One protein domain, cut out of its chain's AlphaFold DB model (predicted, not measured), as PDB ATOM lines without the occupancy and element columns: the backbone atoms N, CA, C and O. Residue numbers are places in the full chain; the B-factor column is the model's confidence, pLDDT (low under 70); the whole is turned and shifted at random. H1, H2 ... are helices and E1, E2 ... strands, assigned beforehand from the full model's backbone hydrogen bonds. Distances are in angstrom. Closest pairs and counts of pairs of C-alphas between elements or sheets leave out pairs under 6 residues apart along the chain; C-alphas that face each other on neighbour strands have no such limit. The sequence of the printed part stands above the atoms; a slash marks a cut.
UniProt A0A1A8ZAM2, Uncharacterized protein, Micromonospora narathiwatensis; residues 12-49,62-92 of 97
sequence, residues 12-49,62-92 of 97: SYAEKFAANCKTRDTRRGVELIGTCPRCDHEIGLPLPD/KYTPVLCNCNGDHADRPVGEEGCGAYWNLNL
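What this domain is: This is residues 12 to 49 and 62 to 92 of the 97 residues of an uncharacterized protein of Micromonospora narathiwatensis (UniProt A0A1A8ZAM2). A three-stranded antiparallel sheet, E1 E2 E3, and a separate two-stranded hairpin, E4 E5, make the body, with the short helix H1 at one side reaching both E5 and the end of E2. The long loop of residues 68 to 86 extends the domain at the end away from the E1 to E2 turn. The printed part has 69 residues, with one named helix and five named strands in the order H1 E1 E2 E3 E4 E5; the class is mixed, helices and strands. It is compact, with a radius of gyration of the C-alphas of 12.1 A and spans of 35 by 27 by 19 A.

Where its parts are: E2, residues 29 to 35, is 19.8 A long, and E3, residues 42 to 48, is 19.5 A. E1 is residues 22 to 26, E4 residues 63 to 67 and E5 residues 87 to 91. H1, residues 12 to 20, begins at C-alpha 12 (-25.900, -33.188, 10.009); E5 ends at C-alpha 91 (-18.991, -31.016, -0.227).

How they stand to each other: E1 E2 E3 is a meander, each strand the antiparallel neighbour of the one before, and its sheet is only just strongly twisted, up to 4.2 A off its plane. In the hairpin E1 and E2, N 24 and O 31 are 2.8 A apart, within hydrogen-bond range; in E2 and E3, N 32 and O 45 are 2.8 A apart. In the hairpin E4 and E5, N 64 and O 90 are 2.8 A apart. The closest C-alphas of E3 and E4, Leu 45 and Val 66, are 7.2 A apart. H1 only grazes the larger sheet with residues 16 to 20; its C-alpha 14 is 5.5 A from that of Leu 90 in E5. In H1, 4 of 5 O i to N i+4 pairs are within range.

The domain as a whole: The farthest C-alphas, Arg 27 and Asp 76, are 36.6 A apart. Residues 50 to 61 are not printed, a gap of 15.1 A from C-alpha 49 to 62. E4 to E5 is a long link. Confidence is under 70 at residues 28, 48 to 49 and 62.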
ATOM      1  N   SER A  12     -24.743 -33.905  10.558       89.94
ATOM      2  CA  SER A  12     -25.900 -33.188  10.009       89.94
ATOM      3  C   SER A  12     -25.624 -31.710   9.727       89.94
ATOM      4  O   SER A  12     -26.452 -31.050   9.095       89.94
ATOM      5  N   TYR A  13     -24.526 -31.132  10.233       90.81
ATOM      6  CA  TYR A  13     -24.262 -29.697  10.077       90.81
ATOM      7  C   TYR A  13     -24.072 -29.303   8.616       90.81
ATOM      8  O   TYR A  13     -24.605 -28.275   8.196       90.81
ATOM      9  N   ALA A  14     -23.386 -30.141   7.837       88.31
ATOM     10  CA  ALA A  14     -23.165 -29.890   6.421       88.31
ATOM     11  C   ALA A  14     -24.489 -29.837   5.640       88.31
ATOM     12  O   ALA A  14     -24.729 -28.869   4.922       88.31
ATOM     13  N   GLU A  15     -25.376 -30.819   5.829       88.19
ATOM     14  CA  GLU A  15     -26.688 -30.852   5.165       88.19
ATOM     15  C   GLU A  15     -27.594 -29.700   5.607       88.19
ATOM     16  O   GLU A  15     -28.199 -29.032   4.769       88.19
ATOM     17  N   LYS A  16     -27.663 -29.414   6.915       90.38
ATOM     18  CA  LYS A  16     -28.489 -28.319   7.449       90.38
ATOM     19  C   LYS A  16     -28.039 -26.954   6.938       90.38
ATOM     20  O   LYS A  16     -28.888 -26.121   6.610       90.38
ATOM     21  N   PHE A  17     -26.726 -26.735   6.870       89.88
ATOM     22  CA  PHE A  17     -26.168 -25.518   6.299       89.88
ATOM     23  C   PHE A  17     -26.467 -25.442   4.802       89.88
ATOM     24  O   PHE A  17     -27.035 -24.453   4.353       89.88
ATOM     25  N   ALA A  18     -26.156 -26.497   4.042       87.94
ATOM     26  CA  ALA A  18     -26.367 -26.535   2.597       87.94
ATOM     27  C   ALA A  18     -27.838 -26.294   2.209       87.94
ATOM     28  O   ALA A  18     -28.105 -25.568   1.256       87.94
ATOM     29  N   ALA A  19     -28.789 -26.825   2.984       87.62
ATOM     30  CA  ALA A  19     -30.222 -26.645   2.751       87.62
ATOM     31  C   ALA A  19     -30.709 -25.191   2.904       87.62
ATOM     32  O   ALA A  19     -31.716 -24.824   2.305       87.62
ATOM     33  N   ASN A  20     -30.019 -24.371   3.706       85.69
ATOM     34  CA  ASN A  20     -30.409 -22.984   3.992       85.69
ATOM     35  C   ASN A  20     -29.426 -21.949   3.428       85.69
ATOM     36  O   ASN A  20     -29.674 -20.745   3.536       85.69
ATOM     37  N   CYS A  21     -28.312 -22.395   2.850       86.69
ATOM     38  CA  CYS A  21     -27.312 -21.503   2.297       86.69
ATOM     39  C   CYS A  21     -27.769 -20.916   0.959       86.69
ATOM     40  O   CYS A  21     -28.516 -21.520   0.188       86.69
ATOM     41  N   LYS A  22     -27.303 -19.703   0.693       88.69
ATOM     42  CA  LYS A  22     -27.489 -18.978  -0.555       88.69
ATOM     43  C   LYS A  22     -26.122 -18.598  -1.087       88.69
ATOM     44  O   LYS A  22     -25.242 -18.197  -0.327       88.69
ATOM     45  N   THR A  23     -25.959 -18.692  -2.394       85.81
ATOM     46  CA  THR A  23     -24.799 -18.149  -3.090       85.81
ATOM     47  C   THR A  23     -25.020 -16.662  -3.348       85.81
ATOM     48  O   THR A  23     -26.113 -16.221  -3.709       85.81
ATOM     49  N   ARG A  24     -23.973 -15.867  -3.140       84.88
ATOM     50  CA  ARG A  24     -23.918 -14.464  -3.527       84.88
ATOM     51  C   ARG A  24     -22.667 -14.228  -4.352       84.88
ATOM     52  O   ARG A  24     -21.555 -14.290  -3.835       84.88
ATOM     53  N   ASP A  25     -22.850 -13.922  -5.627       80.31
ATOM     54  CA  ASP A  25     -21.741 -13.569  -6.503       80.31
ATOM     55  C   ASP A  25     -21.076 -12.271  -6.042       80.31
ATOM     56  O   ASP A  25     -21.714 -11.243  -5.791       80.31
ATOM     57  N   THR A  26     -19.756 -12.312  -5.951       78.19
ATOM     58  CA  THR A  26     -18.908 -11.163  -5.656       78.19
ATOM     59  C   THR A  26     -17.959 -10.936  -6.828       78.19
ATOM     60  O   THR A  26     -17.711 -11.822  -7.643       78.19
ATOM     61  N   ARG A  27     -17.331  -9.758  -6.911       74.25
ATOM     62  CA  ARG A  27     -16.339  -9.485  -7.973       74.25
ATOM     63  C   ARG A  27     -15.112 -10.417  -7.947       74.25
ATOM     64  O   ARG A  27     -14.295 -10.339  -8.858       74.25
ATOM     65  N   ARG A  28     -14.920 -11.207  -6.884       68.81
ATOM     66  CA  ARG A  28     -13.728 -12.041  -6.641       68.81
ATOM     67  C   ARG A  28     -14.044 -13.532  -6.436       68.81
ATOM     68  O   ARG A  28     -13.141 -14.287  -6.082       68.81
ATOM     69  N   GLY A  29     -15.290 -13.948  -6.654       77.88
ATOM     70  CA  GLY A  29     -15.754 -15.316  -6.420       77.88
ATOM     71  C   GLY A  29     -17.167 -15.353  -5.877       77.88
ATOM     72  O   GLY A  29     -17.919 -14.392  -6.034       77.88
ATOM     73  N   VAL A  30     -17.514 -16.435  -5.201       83.56
ATOM     74  CA  VAL A  30     -18.855 -16.671  -4.666       83.56
ATOM     75  C   VAL A  30     -18.786 -16.627  -3.149       83.56
ATOM     76  O   VAL A  30     -17.918 -17.234  -2.541       83.56
ATOM     77  N   GLU A  31     -19.689 -15.909  -2.503       86.94
ATOM     78  CA  GLU A  31     -19.853 -15.958  -1.054       86.94
ATOM     79  C   GLU A  31     -21.045 -16.852  -0.723       86.94
ATOM     80  O   GLU A  31     -22.155 -16.618  -1.202       86.94
ATOM     81  N   LEU A  32     -20.828 -17.891   0.080       87.50
ATOM     82  CA  LEU A  32     -21.912 -18.686   0.642       87.50
ATOM     83  C   LEU A  32     -22.388 -18.027   1.930       87.50
ATOM     84  O   LEU A  32     -21.640 -17.939   2.901       87.50
ATOM     85  N   ILE A  33     -23.639 -17.591   1.941       91.25
ATOM     86  CA  ILE A  33     -24.287 -16.997   3.107       91.25
ATOM     87  C   ILE A  33     -25.310 -18.003   3.616       91.25
ATOM     88  O   ILE A  33     -26.200 -18.412   2.875       91.25
ATOM     89  N   GLY A  34     -25.197 -18.413   4.872       91.25
ATOM     90  CA  GLY A  34     -26.135 -19.351   5.481       91.25
ATOM     91  C   GLY A  34     -26.217 -19.162   6.986       91.25
ATOM     92  O   GLY A  34     -25.606 -18.252   7.539       91.25
ATOM     93  N   THR A  35     -26.969 -20.023   7.660       93.44
ATOM     94  CA  THR A  35     -27.097 -19.999   9.119       93.44
ATOM     95  C   THR A  35     -26.307 -21.133   9.750       93.44
ATOM     96  O   THR A  35     -26.305 -22.267   9.271       93.44
ATOM     97  N   CYS A  36     -25.620 -20.843  10.852       92.31
ATOM     98  CA  CYS A  36     -24.936 -21.868  11.617       92.31
ATOM     99  C   CYS A  36     -25.971 -22.837  12.222       92.31
ATOM    100  O   CYS A  36     -26.808 -22.405  13.014       92.31
ATOM    101  N   PRO A  37     -25.882 -24.152  11.963       92.12
ATOM    102  CA  PRO A  37     -26.861 -25.126  12.454       92.12
ATOM    103  C   PRO A  37     -26.853 -25.311  13.982       92.12
ATOM    104  O   PRO A  37     -27.745 -25.968  14.519       92.12
ATOM    105  N   ARG A  38     -25.850 -24.762  14.684       92.38
ATOM    106  CA  ARG A  38     -25.726 -24.811  16.149       92.38
ATOM    107  C   ARG A  38     -26.285 -23.562  16.828       92.38
ATOM    108  O   ARG A  38     -27.044 -23.687  17.782       92.38
ATOM    109  N   CYS A  39     -25.860 -22.373  16.397       92.75
ATOM    110  CA  CYS A  39     -26.234 -21.112  17.048       92.75
ATOM    111  C   CYS A  39     -27.316 -20.316  16.311       92.75
ATOM    112  O   CYS A  39     -27.752 -19.299  16.841       92.75
ATOM    113  N   ASP A  40     -27.739 -20.771  15.130       91.88
ATOM    114  CA  ASP A  40     -28.760 -20.155  14.271       91.88
ATOM    115  C   ASP A  40     -28.405 -18.749  13.744       91.88
ATOM    116  O   ASP A  40     -29.208 -18.091  13.089       91.88
ATOM    117  N   HIS A  41     -27.178 -18.278  13.975       91.44
ATOM    118  CA  HIS A  41     -26.717 -16.996  13.449       91.44
ATOM    119  C   HIS A  41     -26.239 -17.102  12.001       91.44
ATOM    120  O   HIS A  41     -25.698 -18.129  11.584       91.44
ATOM    121  N   GLU A  42     -26.386 -16.003  11.263       92.25
ATOM    122  CA  GLU A  42     -25.829 -15.864   9.920       92.25
ATOM    123  C   GLU A  42     -24.297 -15.958   9.950       92.25
ATOM    124  O   GLU A  42     -23.632 -15.405  10.833       92.25
ATOM    125  N   ILE A  43     -23.760 -16.683   8.975       92.12
ATOM    126  CA  ILE A  43     -22.336 -16.830   8.703       92.12
ATOM    127  C   ILE A  43     -22.089 -16.675   7.204       92.12
ATOM    128  O   ILE A  43     -22.938 -17.020   6.375       92.12
ATOM    129  N   GLY A  44     -20.907 -16.170   6.864       89.88
ATOM    130  CA  GLY A  44     -20.474 -15.967   5.486       89.88
ATOM    131  C   GLY A  44     -19.184 -16.724   5.207       89.88
ATOM    132  O   GLY A  44     -18.194 -16.538   5.910       89.88
ATOM    133  N   LEU A  45     -19.182 -17.562   4.175       86.44
ATOM    134  CA  LEU A  45     -18.000 -18.271   3.702       86.44
ATOM    135  C   LEU A  45     -17.609 -17.743   2.314       86.44
ATOM    136  O   LEU A  45     -18.276 -18.066   1.328       86.44
ATOM    137  N   PRO A  46     -16.529 -16.955   2.201       83.94
ATOM    138  CA  PRO A  46     -16.023 -16.534   0.904       83.94
ATOM    139  C   PRO A  46     -15.334 -17.710   0.194       83.94
ATOM    140  O   PRO A  46     -14.307 -18.212   0.652       83.94
ATOM    141  N   LEU A  47     -15.872 -18.119  -0.953       78.62
ATOM    142  CA  LEU A  47     -15.251 -19.060  -1.881       78.62
ATOM    143  C   LEU A  47     -14.550 -18.275  -3.002       78.62
ATOM    144  O   LEU A  47     -15.212 -17.638  -3.829       78.62
ATOM    145  N   PRO A  48     -13.209 -18.276  -3.062       67.56
ATOM    146  CA  PRO A  48     -12.506 -17.638  -4.167       67.56
ATOM    147  C   PRO A  48     -12.805 -18.367  -5.489       67.56
ATOM    148  O   PRO A  48     -12.730 -19.591  -5.545       67.56
ATOM    149  N   ASP A  49     -13.072 -17.608  -6.564       55.44
ATOM    150  CA  ASP A  49     -13.383 -18.121  -7.922       55.44
ATOM    151  C   ASP A  49     -12.301 -19.066  -8.469       55.44
ATOM    152  O   ASP A  49     -12.539 -19.899  -9.339       55.44
ATOM    153  N   LYS A  62     -12.657 -32.324  -2.176       64.38
ATOM    154  CA  LYS A  62     -14.102 -32.161  -2.428       64.38
ATOM    155  C   LYS A  62     -14.806 -31.445  -1.273       64.38
ATOM    156  O   LYS A  62     -15.922 -30.973  -1.421       64.38
ATOM    157  N   TYR A  63     -14.141 -31.407  -0.125       74.12
ATOM    158  CA  TYR A  63     -14.598 -30.846   1.119       74.12
ATOM    159  C   TYR A  63     -13.926 -29.501   1.406       74.12
ATOM    160  O   TYR A  63     -12.705 -29.426   1.550       74.12
ATOM    161  N   THR A  64     -14.737 -28.456   1.535       82.56
ATOM    162  CA  THR A  64     -14.340 -27.145   2.046       82.56
ATOM    163  C   THR A  64     -14.665 -27.077   3.537       82.56
ATOM    164  O   THR A  64     -15.840 -27.201   3.898       82.56
ATOM    165  N   PRO A  65     -13.666 -26.897   4.420       86.69
ATOM    166  CA  PRO A  65     -13.926 -26.726   5.840       86.69
ATOM    167  C   PRO A  65     -14.640 -25.397   6.084       86.69
ATOM    168  O   PRO A  65     -14.284 -24.364   5.516       86.69
ATOM    169  N   VAL A  66     -15.640 -25.431   6.953       89.19
ATOM    170  CA  VAL A  66     -16.413 -24.274   7.387       89.19
ATOM    171  C   VAL A  66     -16.335 -24.199   8.894       89.19
ATOM    172  O   VAL A  66     -16.613 -25.176   9.587       89.19
ATOM    173  N   LEU A  67     -15.965 -23.025   9.386       91.38
ATOM    174  CA  LEU A  67     -16.027 -22.682  10.794       91.38
ATOM    175  C   LEU A  67     -17.105 -21.615  10.954       91.38
ATOM    176  O   LEU A  67     -17.209 -20.696  10.140       91.38
ATOM    177  N   CYS A  68     -17.924 -21.745  11.992       92.56
ATOM    178  CA  CYS A  68     -18.875 -20.706  12.343       92.56
ATOM    179  C   CYS A  68     -18.110 -19.415  12.656       92.56
ATOM    180  O   CYS A  68     -17.298 -19.403  13.573       92.56
ATOM    181  N   ASN A  69     -18.399 -18.337  11.926       92.69
ATOM    182  CA  ASN A  69     -17.792 -17.016  12.102       92.69
ATOM    183  C   ASN A  69     -18.831 -15.947  12.478       92.69
ATOM    184  O   ASN A  69     -18.690 -14.778  12.136       92.69
ATOM    185  N   CYS A  70     -19.911 -16.342  13.159       92.12
ATOM    186  CA  CYS A  70     -20.975 -15.405  13.500       92.12
ATOM    187  C   CYS A  70     -20.528 -14.353  14.531       92.12
ATOM    188  O   CYS A  70     -19.788 -14.650  15.474       92.12
ATOM    189  N   ASN A  71     -21.105 -13.154  14.439       89.06
ATOM    190  CA  ASN A  71     -20.891 -12.054  15.389       89.06
ATOM    191  C   ASN A  71     -21.751 -12.128  16.668       89.06
ATOM    192  O   ASN A  71     -21.691 -11.211  17.485       89.06
ATOM    193  N   GLY A  72     -22.564 -13.176  16.847       86.62
ATOM    194  CA  GLY A  72     -23.361 -13.356  18.067       86.62
ATOM    195  C   GLY A  72     -22.482 -13.525  19.309       86.62
ATOM    196  O   GLY A  72     -21.333 -13.929  19.179       86.62
ATOM    197  N   ASP A  73     -23.002 -13.236  20.504       88.06
ATOM    198  CA  ASP A  73     -22.284 -13.456  21.770       88.06
ATOM    199  C   ASP A  73     -22.305 -14.944  22.167       88.06
ATOM    200  O   ASP A  73     -23.342 -15.609  22.064       88.06
ATOM    201  N   HIS A  74     -21.154 -15.470  22.602       88.38
ATOM    202  CA  HIS A  74     -21.015 -16.853  23.066       88.38
ATOM    203  C   HIS A  74     -20.205 -16.876  24.363       88.38
ATOM    204  O   HIS A  74     -19.049 -16.454  24.373       88.38
ATOM    205  N   ALA A  75     -20.812 -17.396  25.434       90.12
ATOM    206  CA  ALA A  75     -20.134 -17.597  26.712       90.12
ATOM    207  C   ALA A  75     -18.904 -18.504  26.542       90.12
ATOM    208  O   ALA A  75     -18.905 -19.381  25.677       90.12
ATOM    209  N   ASP A  76     -17.869 -18.274  27.353       89.88
ATOM    210  CA  ASP A  76     -16.614 -19.043  27.362       89.88
ATOM    211  C   ASP A  76     -15.803 -18.987  26.054       89.88
ATOM    212  O   ASP A  76     -14.883 -19.782  25.859       89.88
ATOM    213  N   ARG A  77     -16.098 -18.034  25.155       89.69
ATOM    214  CA  ARG A  77     -15.298 -17.848  23.941       89.69
ATOM    215  C   ARG A  77     -13.872 -17.400  24.292       89.69
ATOM    216  O   ARG A  77     -13.717 -16.365  24.948       89.69
ATOM    217  N   PRO A  78     -12.832 -18.116  23.826       88.75
ATOM    218  CA  PRO A  78     -11.451 -17.695  24.012       88.75
ATOM    219  C   PRO A  78     -11.165 -16.346  23.348       88.75
ATOM    220  O   PRO A  78     -11.756 -15.981  22.329       88.75
ATOM    221  N   VAL A  79     -10.215 -15.600  23.911       87.56
ATOM    222  CA  VAL A  79      -9.736 -14.356  23.299       87.56
ATOM    223  C   VAL A  79      -9.122 -14.667  21.935       87.56
ATOM    224  O   VAL A  79      -8.208 -15.481  21.846       87.56
ATOM    225  N   GLY A  80      -9.591 -13.973  20.898       84.12
ATOM    226  CA  GLY A  80      -9.105 -14.126  19.524       84.12
ATOM    227  C   GLY A  80      -9.926 -15.083  18.658       84.12
ATOM    228  O   GLY A  80      -9.706 -15.101  17.453       84.12
ATOM    229  N   GLU A  81     -10.887 -15.806  19.237       87.06
ATOM    230  CA  GLU A  81     -11.769 -16.709  18.493       87.06
ATOM    231  C   GLU A  81     -13.044 -16.004  18.010       87.06
ATOM    232  O   GLU A  81     -13.551 -15.059  18.628       87.06
ATOM    233  N   GLU A  82     -13.610 -16.513  16.917       87.94
ATOM    234  CA  GLU A  82     -14.847 -16.022  16.310       87.94
ATOM    235  C   GLU A  82     -15.913 -17.129  16.259       87.94
ATOM    236  O   GLU A  82     -15.612 -18.322  16.232       87.94
ATOM    237  N   GLY A  83     -17.188 -16.731  16.280       90.19
ATOM    238  CA  GLY A  83     -18.326 -17.651  16.249       90.19
ATOM    239  C   GLY A  83     -18.475 -18.574  17.463       90.19
ATOM    240  O   GLY A  83     -17.987 -18.305  18.561       90.19
ATOM    241  N   CYS A  84     -19.266 -19.639  17.295       93.69
ATOM    242  CA  CYS A  84     -19.651 -20.544  18.389       93.69
ATOM    243  C   CYS A  84     -18.733 -21.763  18.576       93.69
ATOM    244  O   CYS A  84     -19.029 -22.604  19.426       93.69
ATOM    245  N   GLY A  85     -17.672 -21.889  17.770       92.06
ATOM    246  CA  GLY A  85     -16.783 -23.059  17.747       92.06
ATOM    247  C   GLY A  85     -17.301 -24.248  16.923       92.06
ATOM    248  O   GLY A  85     -16.612 -25.254  16.790       92.06
ATOM    249  N   ALA A  86     -18.497 -24.162  16.328       93.88
ATOM    250  CA  ALA A  86     -18.971 -25.211  15.425       93.88
ATOM    251  C   ALA A  86     -18.172 -25.226  14.115       93.88
ATOM    252  O   ALA A  86     -17.995 -24.178  13.490       93.88
ATOM    253  N   TYR A  87     -17.784 -26.417  13.665       93.00
ATOM    254  CA  TYR A  87     -17.121 -26.628  12.382       93.00
ATOM    255  C   TYR A  87     -17.704 -27.835  11.638       93.00
ATOM    256  O   TYR A  87     -18.245 -28.758  12.248       93.00
ATOM    257  N   TRP A  88     -17.638 -27.825  10.309       93.00
ATOM    258  CA  TRP A  88     -18.052 -28.936   9.443       93.00
ATOM    259  C   TRP A  88     -17.352 -28.852   8.086       93.00
ATOM    260  O   TRP A  88     -16.676 -27.877   7.777       93.00
ATOM    261  N   ASN A  89     -17.520 -29.880   7.261       89.12
ATOM    262  CA  ASN A  89     -16.952 -29.944   5.920       89.12
ATOM    263  C   ASN A  89     -18.078 -29.922   4.881       89.12
ATOM    264  O   ASN A  89     -18.926 -30.811   4.876       89.12
ATOM    265  N   LEU A  90     -18.089 -28.926   3.996       85.44
ATOM    266  CA  LEU A  90     -19.042 -28.850   2.888       85.44
ATOM    267  C   LEU A  90     -18.501 -29.558   1.660       85.44
ATOM    268  O   LEU A  90     -17.396 -29.265   1.220       85.44
ATOM    269  N   ASN A  91     -19.303 -30.443   1.073       82.62
ATOM    270  CA  ASN A  91     -18.991 -31.016  -0.227       82.62
ATOM    271  C   ASN A  91     -19.460 -30.059  -1.328       82.62
ATOM    272  O   ASN A  91     -20.649 -30.010  -1.644       82.62
ATOM    273  N   LEU A  92     -18.531 -29.288  -1.887       72.19
ATOM    274  CA  LEU A  92     -18.803 -28.468  -3.059       72.19
ATOM    275  C   LEU A  92     -18.614 -29.367  -4.276       72.19
ATOM    276  O   LEU A  92     -17.509 -29.514  -4.800       72.19
TER     277      LEU A  92